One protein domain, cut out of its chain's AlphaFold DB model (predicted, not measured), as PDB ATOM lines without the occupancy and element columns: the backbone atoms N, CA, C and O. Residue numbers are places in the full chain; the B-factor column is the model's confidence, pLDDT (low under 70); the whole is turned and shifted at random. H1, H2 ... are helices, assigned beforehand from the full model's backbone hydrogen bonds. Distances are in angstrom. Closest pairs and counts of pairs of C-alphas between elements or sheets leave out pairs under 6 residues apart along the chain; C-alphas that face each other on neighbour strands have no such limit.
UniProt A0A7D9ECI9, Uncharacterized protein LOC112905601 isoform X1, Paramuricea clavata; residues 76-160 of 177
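What this domain is: This is residues 76 to 160 of the 177 residues of the protein "Uncharacterized protein LOC112905601 isoform X1" of Paramuricea clavata (UniProt A0A7D9ECI9). One long, kinked helix, H3, makes the base, and two helices running opposite ways, H1 and H2, stand steeply on it, H2 on residues 125 to 129 and H1, by its last residues, on residues 132 to 136. The short H4 sits near the last residues of H1 and H3, the short H5 is near H3, and residues 115 to 120 stick out. The printed part has 85 residues with five named helices, H1 to H5 in order, and no named strand; the class is all helix. It is compact, with a radius of gyration of the C-alphas of 12.9 A and spans of 38 by 31 by 19 A.

How they stand to each other: H1, residues 78 to 89, and H2, residues 96 to 106, are close but not clearly touching, at a shallow tilt of 18 degrees, opposite ways; their closest C-alphas, of Arg 82 and Leu 106, are 7.0 A apart. With residues 85 to 89 alone, H1 touches H3, residues 118 to 137, about perpendicular at 77 degrees; the closest C-alphas, of Ala 85 and Ile 136, are 6.4 A apart. H2 touches H3 at a steep tilt of 65 degrees, the same way, closest at the C-alphas of Leu 102 and Val 129, 6.1 A. H1 and H4, residues 141 to 144, only just touch, with 3 pairs of C-alphas within 8 A, the closest Val 88 and Ala 141 at 6.7 A. H5, residues 154 to 158, is close to H3 but not clearly touching; the closest C-alphas, of Asn 131 and Leu 154, are 6.8 A apart. In H1 and H2 every O i to N i+4 pair is within hydrogen-bond range, in H3 15 of 16, in H5 0 of 1 with 2 of 2 O i to N i+3 pairs; H4 is too short for an O i to N i+4 pair.

Where its parts are: H1 begins at C-alpha 78 (12.127, -20.560, -28.870) and is 16.5 A long; H2 is 15.2 A long. H3, 26.5 A, has a kink of 27 degrees near residue 125. H4 follows, and H5 ends at C-alpha 158 (5.891, -46.050, -38.084).

The domain as a whole: The C-alphas farthest apart, of Ile 76 and Phe 116, are 39.7 A apart. The printed part has no cut; H2 to H3 is a long link. Model confidence is under 70 in residues 109 to 122 and 154 to 160.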
ATOM      1  N   ILE A  76       8.717 -22.867 -21.856       92.38
ATOM      2  CA  ILE A  76       8.556 -23.142 -23.289       92.38
ATOM      3  C   ILE A  76       8.774 -21.851 -24.086       92.38
ATOM      4  O   ILE A  76       7.924 -20.971 -24.202       92.38
ATOM      5  N   THR A  77       9.967 -21.723 -24.661       91.69
ATOM      6  CA  THR A  77      10.398 -20.560 -25.445       91.69
ATOM      7  C   THR A  77      11.155 -21.032 -26.679       91.69
ATOM      8  O   THR A  77      11.727 -22.120 -26.683       91.69
ATOM      9  N   SER A  78      11.284 -20.197 -27.716       89.19
ATOM     10  CA  SER A  78      12.127 -20.560 -28.870       89.19
ATOM     11  C   SER A  78      13.581 -20.869 -28.485       89.19
ATOM     12  O   SER A  78      14.268 -21.597 -29.199       89.19
ATOM     13  N   THR A  79      14.084 -20.301 -27.384       88.75
ATOM     14  CA  THR A  79      15.450 -20.553 -26.910       88.75
ATOM     15  C   THR A  79      15.559 -21.904 -26.217       88.75
ATOM     16  O   THR A  79      16.501 -22.639 -26.498       88.75
ATOM     17  N   SER A  80      14.626 -22.239 -25.324       90.06
ATOM     18  CA  SER A  80      14.620 -23.533 -24.634       90.06
ATOM     19  C   SER A  80      14.307 -24.678 -25.589       90.06
ATOM     20  O   SER A  80      15.005 -25.677 -25.525       90.06
ATOM     21  N   LEU A  81      13.388 -24.499 -26.544       89.44
ATOM     22  CA  LEU A  81      13.133 -25.483 -27.603       89.44
ATOM     23  C   LEU A  81      14.382 -25.735 -28.460       89.44
ATOM     24  O   LEU A  81      14.743 -26.880 -28.711       89.44
ATOM     25  N   ARG A  82      15.114 -24.678 -28.846       87.12
ATOM     26  CA  ARG A  82      16.388 -24.839 -29.574       87.12
ATOM     27  C   ARG A  82      17.450 -25.549 -28.727       87.12
ATOM     28  O   ARG A  82      18.184 -26.377 -29.255       87.12
ATOM     29  N   LYS A  83      17.544 -25.229 -27.430       88.62
ATOM     30  CA  LYS A  83      18.448 -25.923 -26.498       88.62
ATOM     31  C   LYS A  83      18.072 -27.396 -26.369       88.62
ATOM     32  O   LYS A  83      18.953 -28.231 -26.481       88.62
ATOM     33  N   TYR A  84      16.784 -27.692 -26.202       88.69
ATOM     34  CA  TYR A  84      16.249 -29.045 -26.132       88.69
ATOM     35  C   TYR A  84      16.619 -29.848 -27.379       88.69
ATOM     36  O   TYR A  84      17.231 -30.901 -27.243       88.69
ATOM     37  N   ALA A  85      16.376 -29.308 -28.579       87.06
ATOM     38  CA  ALA A  85      16.773 -29.958 -29.827       87.06
ATOM     39  C   ALA A  85      18.281 -30.263 -29.863       87.06
ATOM     40  O   ALA A  85      18.678 -31.383 -30.176       87.06
ATOM     41  N   GLY A  86      19.128 -29.302 -29.474       86.06
ATOM     42  CA  GLY A  86      20.576 -29.505 -29.390       86.06
ATOM     43  C   GLY A  86      20.992 -30.560 -28.359       86.06
ATOM     44  O   GLY A  86      21.857 -31.377 -28.650       86.06
ATOM     45  N   THR A  87      20.375 -30.573 -27.176       86.12
ATOM     46  CA  THR A  87      20.649 -31.547 -26.108       86.12
ATOM     47  C   THR A  87      20.224 -32.953 -26.510       86.12
ATOM     48  O   THR A  87      20.995 -33.893 -26.378       86.12
ATOM     49  N   VAL A  88      19.013 -33.103 -27.032       84.62
ATOM     50  CA  VAL A  88      18.457 -34.399 -27.423       84.62
ATOM     51  C   VAL A  88      19.196 -34.988 -28.620       84.62
ATOM     52  O   VAL A  88      19.395 -36.198 -28.679       84.62
ATOM     53  N   SER A  89      19.698 -34.143 -29.522       83.81
ATOM     54  CA  SER A  89      20.547 -34.597 -30.628       83.81
ATOM     55  C   SER A  89      21.846 -35.263 -30.156       83.81
ATOM     56  O   SER A  89      22.387 -36.087 -30.878       83.81
ATOM     57  N   GLN A  90      22.336 -34.970 -28.943       81.75
ATOM     58  CA  GLN A  90      23.528 -35.628 -28.380       81.75
ATOM     59  C   GLN A  90      23.298 -37.106 -28.044       81.75
ATOM     60  O   GLN A  90      24.254 -37.821 -27.759       81.75
ATOM     61  N   LEU A  91      22.044 -37.568 -28.030       80.38
ATOM     62  CA  LEU A  91      21.726 -38.974 -27.792       80.38
ATOM     63  C   LEU A  91      22.073 -39.862 -28.991       80.38
ATOM     64  O   LEU A  91      22.158 -41.077 -28.825       80.38
ATOM     65  N   ILE A  92      22.248 -39.274 -30.173       81.50
ATOM     66  CA  ILE A  92      22.439 -39.980 -31.437       81.50
ATOM     67  C   ILE A  92      23.898 -39.852 -31.856       81.50
ATOM     68  O   ILE A  92      24.489 -38.776 -31.749       81.50
ATOM     69  N   ASP A  93      24.469 -40.957 -32.329       82.00
ATOM     70  CA  ASP A  93      25.838 -40.962 -32.827       82.00
ATOM     71  C   ASP A  93      25.881 -40.340 -34.229       82.00
ATOM     72  O   ASP A  93      25.192 -40.793 -35.150       82.00
ATOM     73  N   MET A  94      26.657 -39.265 -34.365       81.25
ATOM     74  CA  MET A  94      26.781 -38.455 -35.578       81.25
ATOM     75  C   MET A  94      28.248 -38.221 -35.901       81.25
ATOM     76  O   MET A  94      29.049 -37.892 -35.020       81.25
ATOM     77  N   ASP A  95      28.587 -38.294 -37.185       83.25
ATOM     78  CA  ASP A  95      29.907 -37.882 -37.639       83.25
ATOM     79  C   ASP A  95      30.061 -36.345 -37.654       83.25
ATOM     80  O   ASP A  95      29.129 -35.569 -37.413       83.25
ATOM     81  N   HIS A  96      31.279 -35.873 -37.924       79.81
ATOM     82  CA  HIS A  96      31.574 -34.442 -37.909       79.81
ATOM     83  C   HIS A  96      30.770 -33.652 -38.956       79.81
ATOM     84  O   HIS A  96      30.355 -32.524 -38.687       79.81
ATOM     85  N   ASN A  97      30.518 -34.235 -40.132       80.94
ATOM     86  CA  ASN A  97      29.767 -33.576 -41.199       80.94
ATOM     87  C   ASN A  97      28.286 -33.456 -40.831       80.94
ATOM     88  O   ASN A  97      27.698 -32.388 -41.008       80.94
ATOM     89  N   GLU A  98      27.719 -34.521 -40.266       81.31
ATOM     90  CA  GLU A  98      26.332 -34.600 -39.803       81.31
ATOM     91  C   GLU A  98      26.063 -33.608 -38.675       81.31
ATOM     92  O   GLU A  98      25.099 -32.837 -38.722       81.31
ATOM     93  N   LEU A  99      26.990 -33.527 -37.718       81.69
ATOM     94  CA  LEU A  99      26.956 -32.520 -36.665       81.69
ATOM     95  C   LEU A  99      27.013 -31.095 -37.242       81.69
ATOM     96  O   LEU A  99      26.318 -30.198 -36.760       81.69
ATOM     97  N   GLY A 100      27.803 -30.879 -38.298       82.00
ATOM     98  CA  GLY A 100      27.858 -29.613 -39.029       82.00
ATOM     99  C   GLY A 100      26.541 -29.246 -39.719       82.00
ATOM    100  O   GLY A 100      26.121 -28.085 -39.664       82.00
ATOM    101  N   TRP A 101      25.866 -30.214 -40.346       84.56
ATOM    102  CA  TRP A 101      24.544 -30.016 -40.954       84.56
ATOM    103  C   TRP A 101      23.494 -29.644 -39.909       84.56
ATOM    104  O   TRP A 101      22.778 -28.651 -40.074       84.56
ATOM    105  N   LEU A 102      23.446 -30.384 -38.802       83.81
ATOM    106  CA  LEU A 102      22.533 -30.103 -37.699       83.81
ATOM    107  C   LEU A 102      22.802 -28.720 -37.094       83.81
ATOM    108  O   LEU A 102      21.874 -27.935 -36.902       83.81
ATOM    109  N   ALA A 103      24.068 -28.383 -36.833       82.88
ATOM    110  CA  ALA A 103      24.438 -27.068 -36.318       82.88
ATOM    111  C   ALA A 103      23.955 -25.951 -37.248       82.88
ATOM    112  O   ALA A 103      23.355 -24.983 -36.776       82.88
ATOM    113  N   THR A 104      24.128 -26.127 -38.561       84.00
ATOM    114  CA  THR A 104      23.661 -25.179 -39.581       84.00
ATOM    115  C   THR A 104      22.142 -24.985 -39.505       84.00
ATOM    116  O   THR A 104      21.681 -23.841 -39.484       84.00
ATOM    117  N   HIS A 105      21.365 -26.066 -39.364       82.06
ATOM    118  CA  HIS A 105      19.906 -26.019 -39.182       82.06
ATOM    119  C   HIS A 105      19.477 -25.358 -37.863       82.06
ATOM    120  O   HIS A 105      18.484 -24.633 -37.813       82.06
ATOM    121  N   LEU A 106      20.252 -25.531 -36.790       81.12
ATOM    122  CA  LEU A 106      20.010 -24.863 -35.507       81.12
ATOM    123  C   LEU A 106      20.480 -23.393 -35.494       81.12
ATOM    124  O   LEU A 106      20.235 -22.673 -34.519       81.12
ATOM    125  N   GLY A 107      21.099 -22.916 -36.581       74.25
ATOM    126  CA  GLY A 107      21.609 -21.550 -36.728       74.25
ATOM    127  C   GLY A 107      22.974 -21.320 -36.070       74.25
ATOM    128  O   GLY A 107      23.349 -20.172 -35.806       74.25
ATOM    129  N   HIS A 108      23.699 -22.402 -35.797       75.50
ATOM    130  CA  HIS A 108      25.076 -22.431 -35.325       75.50
ATOM    131  C   HIS A 108      26.036 -22.717 -36.487       75.50
ATOM    132  O   HIS A 108      25.639 -23.173 -37.553       75.50
ATOM    133  N   ASP A 109      27.310 -22.395 -36.294       65.75
ATOM    134  CA  ASP A 109      28.352 -22.588 -37.299       65.75
ATOM    135  C   ASP A 109      29.480 -23.383 -36.663       65.75
ATOM    136  O   ASP A 109      30.138 -22.906 -35.735       65.75
ATOM    137  N   ILE A 110      29.651 -24.606 -37.146       60.38
ATOM    138  CA  ILE A 110      30.848 -25.399 -36.913       60.38
ATOM    139  C   ILE A 110      31.665 -25.198 -38.182       60.38
ATOM    140  O   ILE A 110      31.205 -25.547 -39.269       60.38
ATOM    141  N   GLN A 111      32.839 -24.579 -38.062       53.09
ATOM    142  CA  GLN A 111      33.713 -24.348 -39.208       53.09
ATOM    143  C   GLN A 111      34.199 -25.690 -39.760       53.09
ATOM    144  O   GLN A 111      35.208 -26.226 -39.313       53.09
ATOM    145  N   ILE A 112      33.477 -26.224 -40.740       54.75
ATOM    146  CA  ILE A 112      33.869 -27.410 -41.497       54.75
ATOM    147  C   ILE A 112      34.180 -26.944 -42.913       54.75
ATOM    148  O   ILE A 112      33.344 -26.336 -43.587       54.75
ATOM    149  N   HIS A 113      35.412 -27.190 -43.356       53.03
ATOM    150  CA  HIS A 113      35.886 -26.849 -44.694       53.03
ATOM    151  C   HIS A 113      35.153 -27.685 -45.755       53.03
ATOM    152  O   HIS A 113      35.639 -28.717 -46.202       53.03
ATOM    153  N   LYS A 114      33.972 -27.232 -46.182       53.84
ATOM    154  CA  LYS A 114      33.213 -27.859 -47.269       53.84
ATOM    155  C   LYS A 114      33.696 -27.335 -48.615       53.84
ATOM    156  O   LYS A 114      33.253 -26.284 -49.077       53.84
ATOM    157  N   GLN A 115      34.603 -28.061 -49.258       41.72
ATOM    158  CA  GLN A 115      34.946 -27.838 -50.659       41.72
ATOM    159  C   GLN A 115      34.496 -29.072 -51.467       41.72
ATOM    160  O   GLN A 115      34.934 -30.180 -51.189       41.72
ATOM    161  N   PHE A 116      33.612 -28.852 -52.451       40.78
ATOM    162  CA  PHE A 116      33.288 -29.721 -53.606       40.78
ATOM    163  C   PHE A 116      32.006 -30.601 -53.667       40.78
ATOM    164  O   PHE A 116      31.663 -30.972 -54.785       40.78
ATOM    165  N   TYR A 117      31.195 -30.833 -52.617       46.69
ATOM    166  CA  TYR A 117      30.071 -31.820 -52.693       46.69
ATOM    167  C   TYR A 117      28.613 -31.318 -52.536       46.69
ATOM    168  O   TYR A 117      27.687 -32.117 -52.407       46.69
ATOM    169  N   ARG A 118      28.356 -30.010 -52.650       53.62
ATOM    170  CA  ARG A 118      27.085 -29.355 -52.251       53.62
ATOM    171  C   ARG A 118      25.748 -29.993 -52.692       53.62
ATOM    172  O   ARG A 118      24.775 -29.865 -51.958       53.62
ATOM    173  N   MET A 119      25.640 -30.605 -53.878       47.91
ATOM    174  CA  MET A 119      24.335 -31.052 -54.405       47.91
ATOM    175  C   MET A 119      23.883 -32.406 -53.835       47.91
ATOM    176  O   MET A 119      22.770 -32.500 -53.322       47.91
ATOM    177  N   GLN A 120      24.747 -33.428 -53.880       53.44
ATOM    178  CA  GLN A 120      24.484 -34.736 -53.255       53.44
ATOM    179  C   GLN A 120      24.424 -34.617 -51.729       53.44
ATOM    180  O   GLN A 120      23.620 -35.288 -51.084       53.44
ATOM    181  N   GLU A 121      25.213 -33.694 -51.174       64.25
ATOM    182  CA  GLU A 121      25.197 -33.360 -49.757       64.25
ATOM    183  C   GLU A 121      23.830 -32.834 -49.308       64.25
ATOM    184  O   GLU A 121      23.369 -33.257 -48.264       64.25
ATOM    185  N   SER A 122      23.120 -32.016 -50.103       67.69
ATOM    186  CA  SER A 122      21.829 -31.448 -49.669       67.69
ATOM    187  C   SER A 122      20.705 -32.480 -49.516       67.69
ATOM    188  O   SER A 122      19.856 -32.340 -48.638       67.69
ATOM    189  N   THR A 123      20.691 -33.531 -50.346       74.44
ATOM    190  CA  THR A 123      19.687 -34.603 -50.248       74.44
ATOM    191  C   THR A 123      19.995 -35.523 -49.074       74.44
ATOM    192  O   THR A 123      19.085 -35.886 -48.333       74.44
ATOM    193  N   LEU A 124      21.273 -35.869 -48.885       76.12
ATOM    194  CA  LEU A 124      21.718 -36.654 -47.734       76.12
ATOM    195  C   LEU A 124      21.499 -35.885 -46.432       76.12
ATOM    196  O   LEU A 124      20.881 -36.418 -45.523       76.12
ATOM    197  N   GLU A 125      21.903 -34.618 -46.376       78.38
ATOM    198  CA  GLU A 125      21.634 -33.694 -45.273       78.38
ATOM    199  C   GLU A 125      20.141 -33.650 -44.945       78.38
ATOM    200  O   GLU A 125      19.765 -33.796 -43.786       78.38
ATOM    201  N   MET A 126      19.279 -33.508 -45.958       78.75
ATOM    202  CA  MET A 126      17.832 -33.474 -45.756       78.75
ATOM    203  C   MET A 126      17.284 -34.786 -45.196       78.75
ATOM    204  O   MET A 126      16.441 -34.735 -44.308       78.75
ATOM    205  N   ALA A 127      17.739 -35.938 -45.690       80.38
ATOM    206  CA  ALA A 127      17.293 -37.236 -45.188       80.38
ATOM    207  C   ALA A 127      17.767 -37.470 -43.743       80.38
ATOM    208  O   ALA A 127      16.978 -37.796 -42.863       80.38
ATOM    209  N   VAL A 128      19.054 -37.233 -43.498       79.38
ATOM    210  CA  VAL A 128      19.751 -37.502 -42.236       79.38
ATOM    211  C   VAL A 128      19.282 -36.543 -41.137       79.38
ATOM    212  O   VAL A 128      18.768 -36.971 -40.105       79.38
ATOM    213  N   VAL A 129      19.380 -35.229 -41.363       83.19
ATOM    214  CA  VAL A 129      18.939 -34.220 -40.383       83.19
ATOM    215  C   VAL A 129      17.417 -34.164 -40.296       83.19
ATOM    216  O   VAL A 129      16.882 -33.920 -39.217       83.19
ATOM    217  N   GLY A 130      16.706 -34.420 -41.398       84.75
ATOM    218  CA  GLY A 130      15.244 -34.469 -41.411       84.75
ATOM    219  C   GLY A 130      14.695 -35.520 -40.460       84.75
ATOM    220  O   GLY A 130      13.882 -35.177 -39.608       84.75
ATOM    221  N   ASN A 131      15.201 -36.754 -40.533       84.00
ATOM    222  CA  ASN A 131      14.765 -37.827 -39.639       84.00
ATOM    223  C   ASN A 131      15.013 -37.463 -38.168       84.00
ATOM    224  O   ASN A 131      14.115 -37.589 -37.340       84.00
ATOM    225  N   LEU A 132      16.186 -36.919 -37.836       85.38
ATOM    226  CA  LEU A 132      16.468 -36.465 -36.471       85.38
ATOM    227  C   LEU A 132      15.507 -35.370 -35.998       85.38
ATOM    228  O   LEU A 132      14.962 -35.454 -34.898       85.38
ATOM    229  N   LEU A 133      15.290 -34.338 -36.814       85.94
ATOM    230  CA  LEU A 133      14.402 -33.241 -36.441       85.94
ATOM    231  C   LEU A 133      12.957 -33.721 -36.260       85.94
ATOM    232  O   LEU A 133      12.311 -33.266 -35.324       85.94
ATOM    233  N   MET A 134      12.486 -34.678 -37.065       85.00
ATOM    234  CA  MET A 134      11.181 -35.312 -36.849       85.00
ATOM    235  C   MET A 134      11.138 -36.118 -35.545       85.00
ATOM    236  O   MET A 134      10.178 -36.008 -34.792       85.00
ATOM    237  N   ALA A 135      12.198 -36.862 -35.208       84.25
ATOM    238  CA  ALA A 135      12.267 -37.589 -33.935       84.25
ATOM    239  C   ALA A 135      12.221 -36.660 -32.722       84.25
ATOM    240  O   ALA A 135      11.685 -37.030 -31.675       84.25
ATOM    241  N   ILE A 136      12.791 -35.462 -32.844       86.69
ATOM    242  CA  ILE A 136      12.711 -34.429 -31.811       86.69
ATOM    243  C   ILE A 136      11.297 -33.849 -31.740       86.69
ATOM    244  O   ILE A 136      10.790 -33.683 -30.631       86.69
ATOM    245  N   ASP A 137      10.677 -33.563 -32.887       84.75
ATOM    246  CA  ASP A 137       9.327 -32.992 -32.988       84.75
ATOM    247  C   ASP A 137       8.260 -33.926 -32.392       84.75
ATOM    248  O   ASP A 137       7.424 -33.495 -31.605       84.75
ATOM    249  N   GLU A 138       8.367 -35.233 -32.650       83.56
ATOM    250  CA  GLU A 138       7.479 -36.261 -32.086       83.56
ATOM    251  C   GLU A 138       7.823 -36.657 -30.634       83.56
ATOM    252  O   GLU A 138       7.157 -37.506 -30.044       83.56
ATOM    253  N   GLY A 139       8.897 -36.110 -30.049       83.25
ATOM    254  CA  GLY A 139       9.359 -36.470 -28.699       83.25
ATOM    255  C   GLY A 139      10.000 -37.864 -28.581       83.25
ATOM    256  O   GLY A 139      10.291 -38.339 -27.480       83.25
ATOM    257  N   ARG A 140      10.279 -38.530 -29.704       83.69
ATOM    258  CA  ARG A 140      10.755 -39.924 -29.779       83.69
ATOM    259  C   ARG A 140      12.267 -40.073 -29.896       83.69
ATOM    260  O   ARG A 140      12.772 -41.189 -29.908       83.69
ATOM    261  N   ALA A 141      13.017 -38.979 -29.934       82.19
ATOM    262  CA  ALA A 141      14.471 -39.011 -30.087       82.19
ATOM    263  C   ALA A 141      15.210 -39.868 -29.033       82.19
ATOM    264  O   ALA A 141      16.247 -40.456 -29.328       82.19
ATOM    265  N   HIS A 142      14.652 -40.019 -27.826       80.12
ATOM    266  CA  HIS A 142      15.198 -40.902 -26.791       80.12
ATOM    267  C   HIS A 142      15.224 -42.389 -27.202       80.12
ATOM    268  O   HIS A 142      16.103 -43.127 -26.755       80.12
ATOM    269  N   LYS A 143      14.317 -42.824 -28.091       80.12
ATOM    270  CA  LYS A 143      14.234 -44.201 -28.616       80.12
ATOM    271  C   LYS A 143      15.378 -44.538 -29.579       80.12
ATOM    272  O   LYS A 143      15.630 -45.707 -29.866       80.12
ATOM    273  N   PHE A 144      16.108 -43.524 -30.040       76.69
ATOM    274  CA  PHE A 144      17.250 -43.660 -30.946       76.69
ATOM    275  C   PHE A 144      18.598 -43.486 -30.237       76.69
ATOM    276  O   PHE A 144      19.632 -43.350 -30.888       76.69
ATOM    277  N   LYS A 145      18.607 -43.506 -28.898       80.75
ATOM    278  CA  LYS A 145      19.825 -43.344 -28.106       80.75
ATOM    279  C   LYS A 145      20.881 -44.389 -28.484       80.75
ATOM    280  O   LYS A 145      20.628 -45.588 -28.400       80.75
ATOM    281  N   GLY A 146      22.074 -43.923 -28.851       77.00
ATOM    282  CA  GLY A 146      23.211 -44.762 -29.234       77.00
ATOM    283  C   GLY A 146      23.107 -45.400 -30.622       77.00
ATOM    284  O   GLY A 146      24.013 -46.138 -30.999       77.00
ATOM    285  N   LYS A 147      22.037 -45.131 -31.385       80.81
ATOM    286  CA  LYS A 147      21.966 -45.505 -32.801       80.81
ATOM    287  C   LYS A 147      22.753 -44.503 -33.640       80.81
ATOM    288  O   LYS A 147      22.842 -43.325 -33.282       80.81
ATOM    289  N   ASN A 148      23.294 -44.968 -34.762       80.50
ATOM    290  CA  ASN A 148      23.876 -44.074 -35.749       80.50
ATOM    291  C   ASN A 148      22.761 -43.327 -36.488       80.50
ATOM    292  O   ASN A 148      21.717 -43.904 -36.797       80.50
ATOM    293  N   LEU A 149      22.983 -42.050 -36.794       75.19
ATOM    294  CA  LEU A 149      21.977 -41.225 -37.454       75.19
ATOM    295  C   LEU A 149      21.556 -41.766 -38.833       75.19
ATOM    296  O   LEU A 149      20.402 -41.609 -39.228       75.19
ATOM    297  N   ARG A 150      22.457 -42.441 -39.555       75.19
ATOM    298  CA  ARG A 150      22.148 -43.048 -40.863       75.19
ATOM    299  C   ARG A 150      21.261 -44.281 -40.769       75.19
ATOM    300  O   ARG A 150      20.608 -44.617 -41.753       75.19
ATOM    301  N   ASP A 151      21.225 -44.918 -39.604       75.12
ATOM    302  CA  ASP A 151      20.395 -46.097 -39.354       75.12
ATOM    303  C   ASP A 151      18.957 -45.710 -38.983       75.12
ATOM    304  O   ASP A 151      18.098 -46.579 -38.879       75.12
ATOM    305  N   ILE A 152      18.680 -44.415 -38.778       73.38
ATOM    306  CA  ILE A 152      17.336 -43.907 -38.493       73.38
ATOM    307  C   ILE A 152      16.608 -43.699 -39.815       73.38
ATOM    308  O   ILE A 152      16.921 -42.784 -40.581       73.38
ATOM    309  N   THR A 153      15.603 -44.527 -40.072       70.19
ATOM    310  CA  THR A 153      14.769 -44.469 -41.273       70.19
ATOM    311  C   THR A 153      13.347 -44.029 -40.944       70.19
ATOM    312  O   THR A 153      12.893 -44.153 -39.813       70.19
ATOM    313  N   LEU A 154      12.605 -43.556 -41.953       63.19
ATOM    314  CA  LEU A 154      11.183 -43.206 -41.809       63.19
ATOM    315  C   LEU A 154      10.342 -44.378 -41.268       63.19
ATOM    316  O   LEU A 154       9.411 -44.170 -40.503       63.19
ATOM    317  N   GLN A 155      10.716 -45.615 -41.601       61.91
ATOM    318  CA  GLN A 155      10.029 -46.820 -41.128       61.91
ATOM    319  C   GLN A 155      10.210 -47.045 -39.625       61.91
ATOM    320  O   GLN A 155       9.355 -47.659 -38.990       61.91
ATOM    321  N   ASP A 156      11.294 -46.545 -39.030       63.56
ATOM    322  CA  ASP A 156      11.464 -46.610 -37.583       63.56
ATOM    323  C   ASP A 156      10.452 -45.721 -36.848       63.56
ATOM    324  O   ASP A 156      10.160 -45.986 -35.691       63.56
ATOM    325  N   PHE A 157       9.872 -44.706 -37.499       59.19
ATOM    326  CA  PHE A 157       8.829 -43.858 -36.905       59.19
ATOM    327  C   PHE A 157       7.454 -44.531 -36.907       59.19
ATOM    328  O   PHE A 157       6.690 -44.354 -35.957       59.19
ATOM    329  N   ASP A 158       7.165 -45.335 -37.933       56.09
ATOM    330  CA  ASP A 158       5.891 -46.050 -38.084       56.09
ATOM    331  C   ASP A 158       5.811 -47.312 -37.205       56.09
ATOM    332  O   ASP A 158       4.729 -47.723 -36.791       56.09
ATOM    333  N   ASN A 159       6.956 -47.938 -36.906       52.81
ATOM    334  CA  ASN A 159       7.032 -49.200 -36.156       52.81
ATOM    335  C   ASN A 159       7.187 -49.026 -34.637       52.81
ATOM    336  O   ASN A 159       7.244 -50.013 -33.899       52.81
ATOM    337  N   ILE A 160       7.284 -47.790 -34.153       52.44
ATOM    338  CA  ILE A 160       7.330 -47.497 -32.725       52.44
ATOM    339  C   ILE A 160       5.887 -47.307 -32.244       52.44
ATOM    340  O   ILE A 160       5.220 -46.394 -32.732       52.44
TER     341      ILE A 160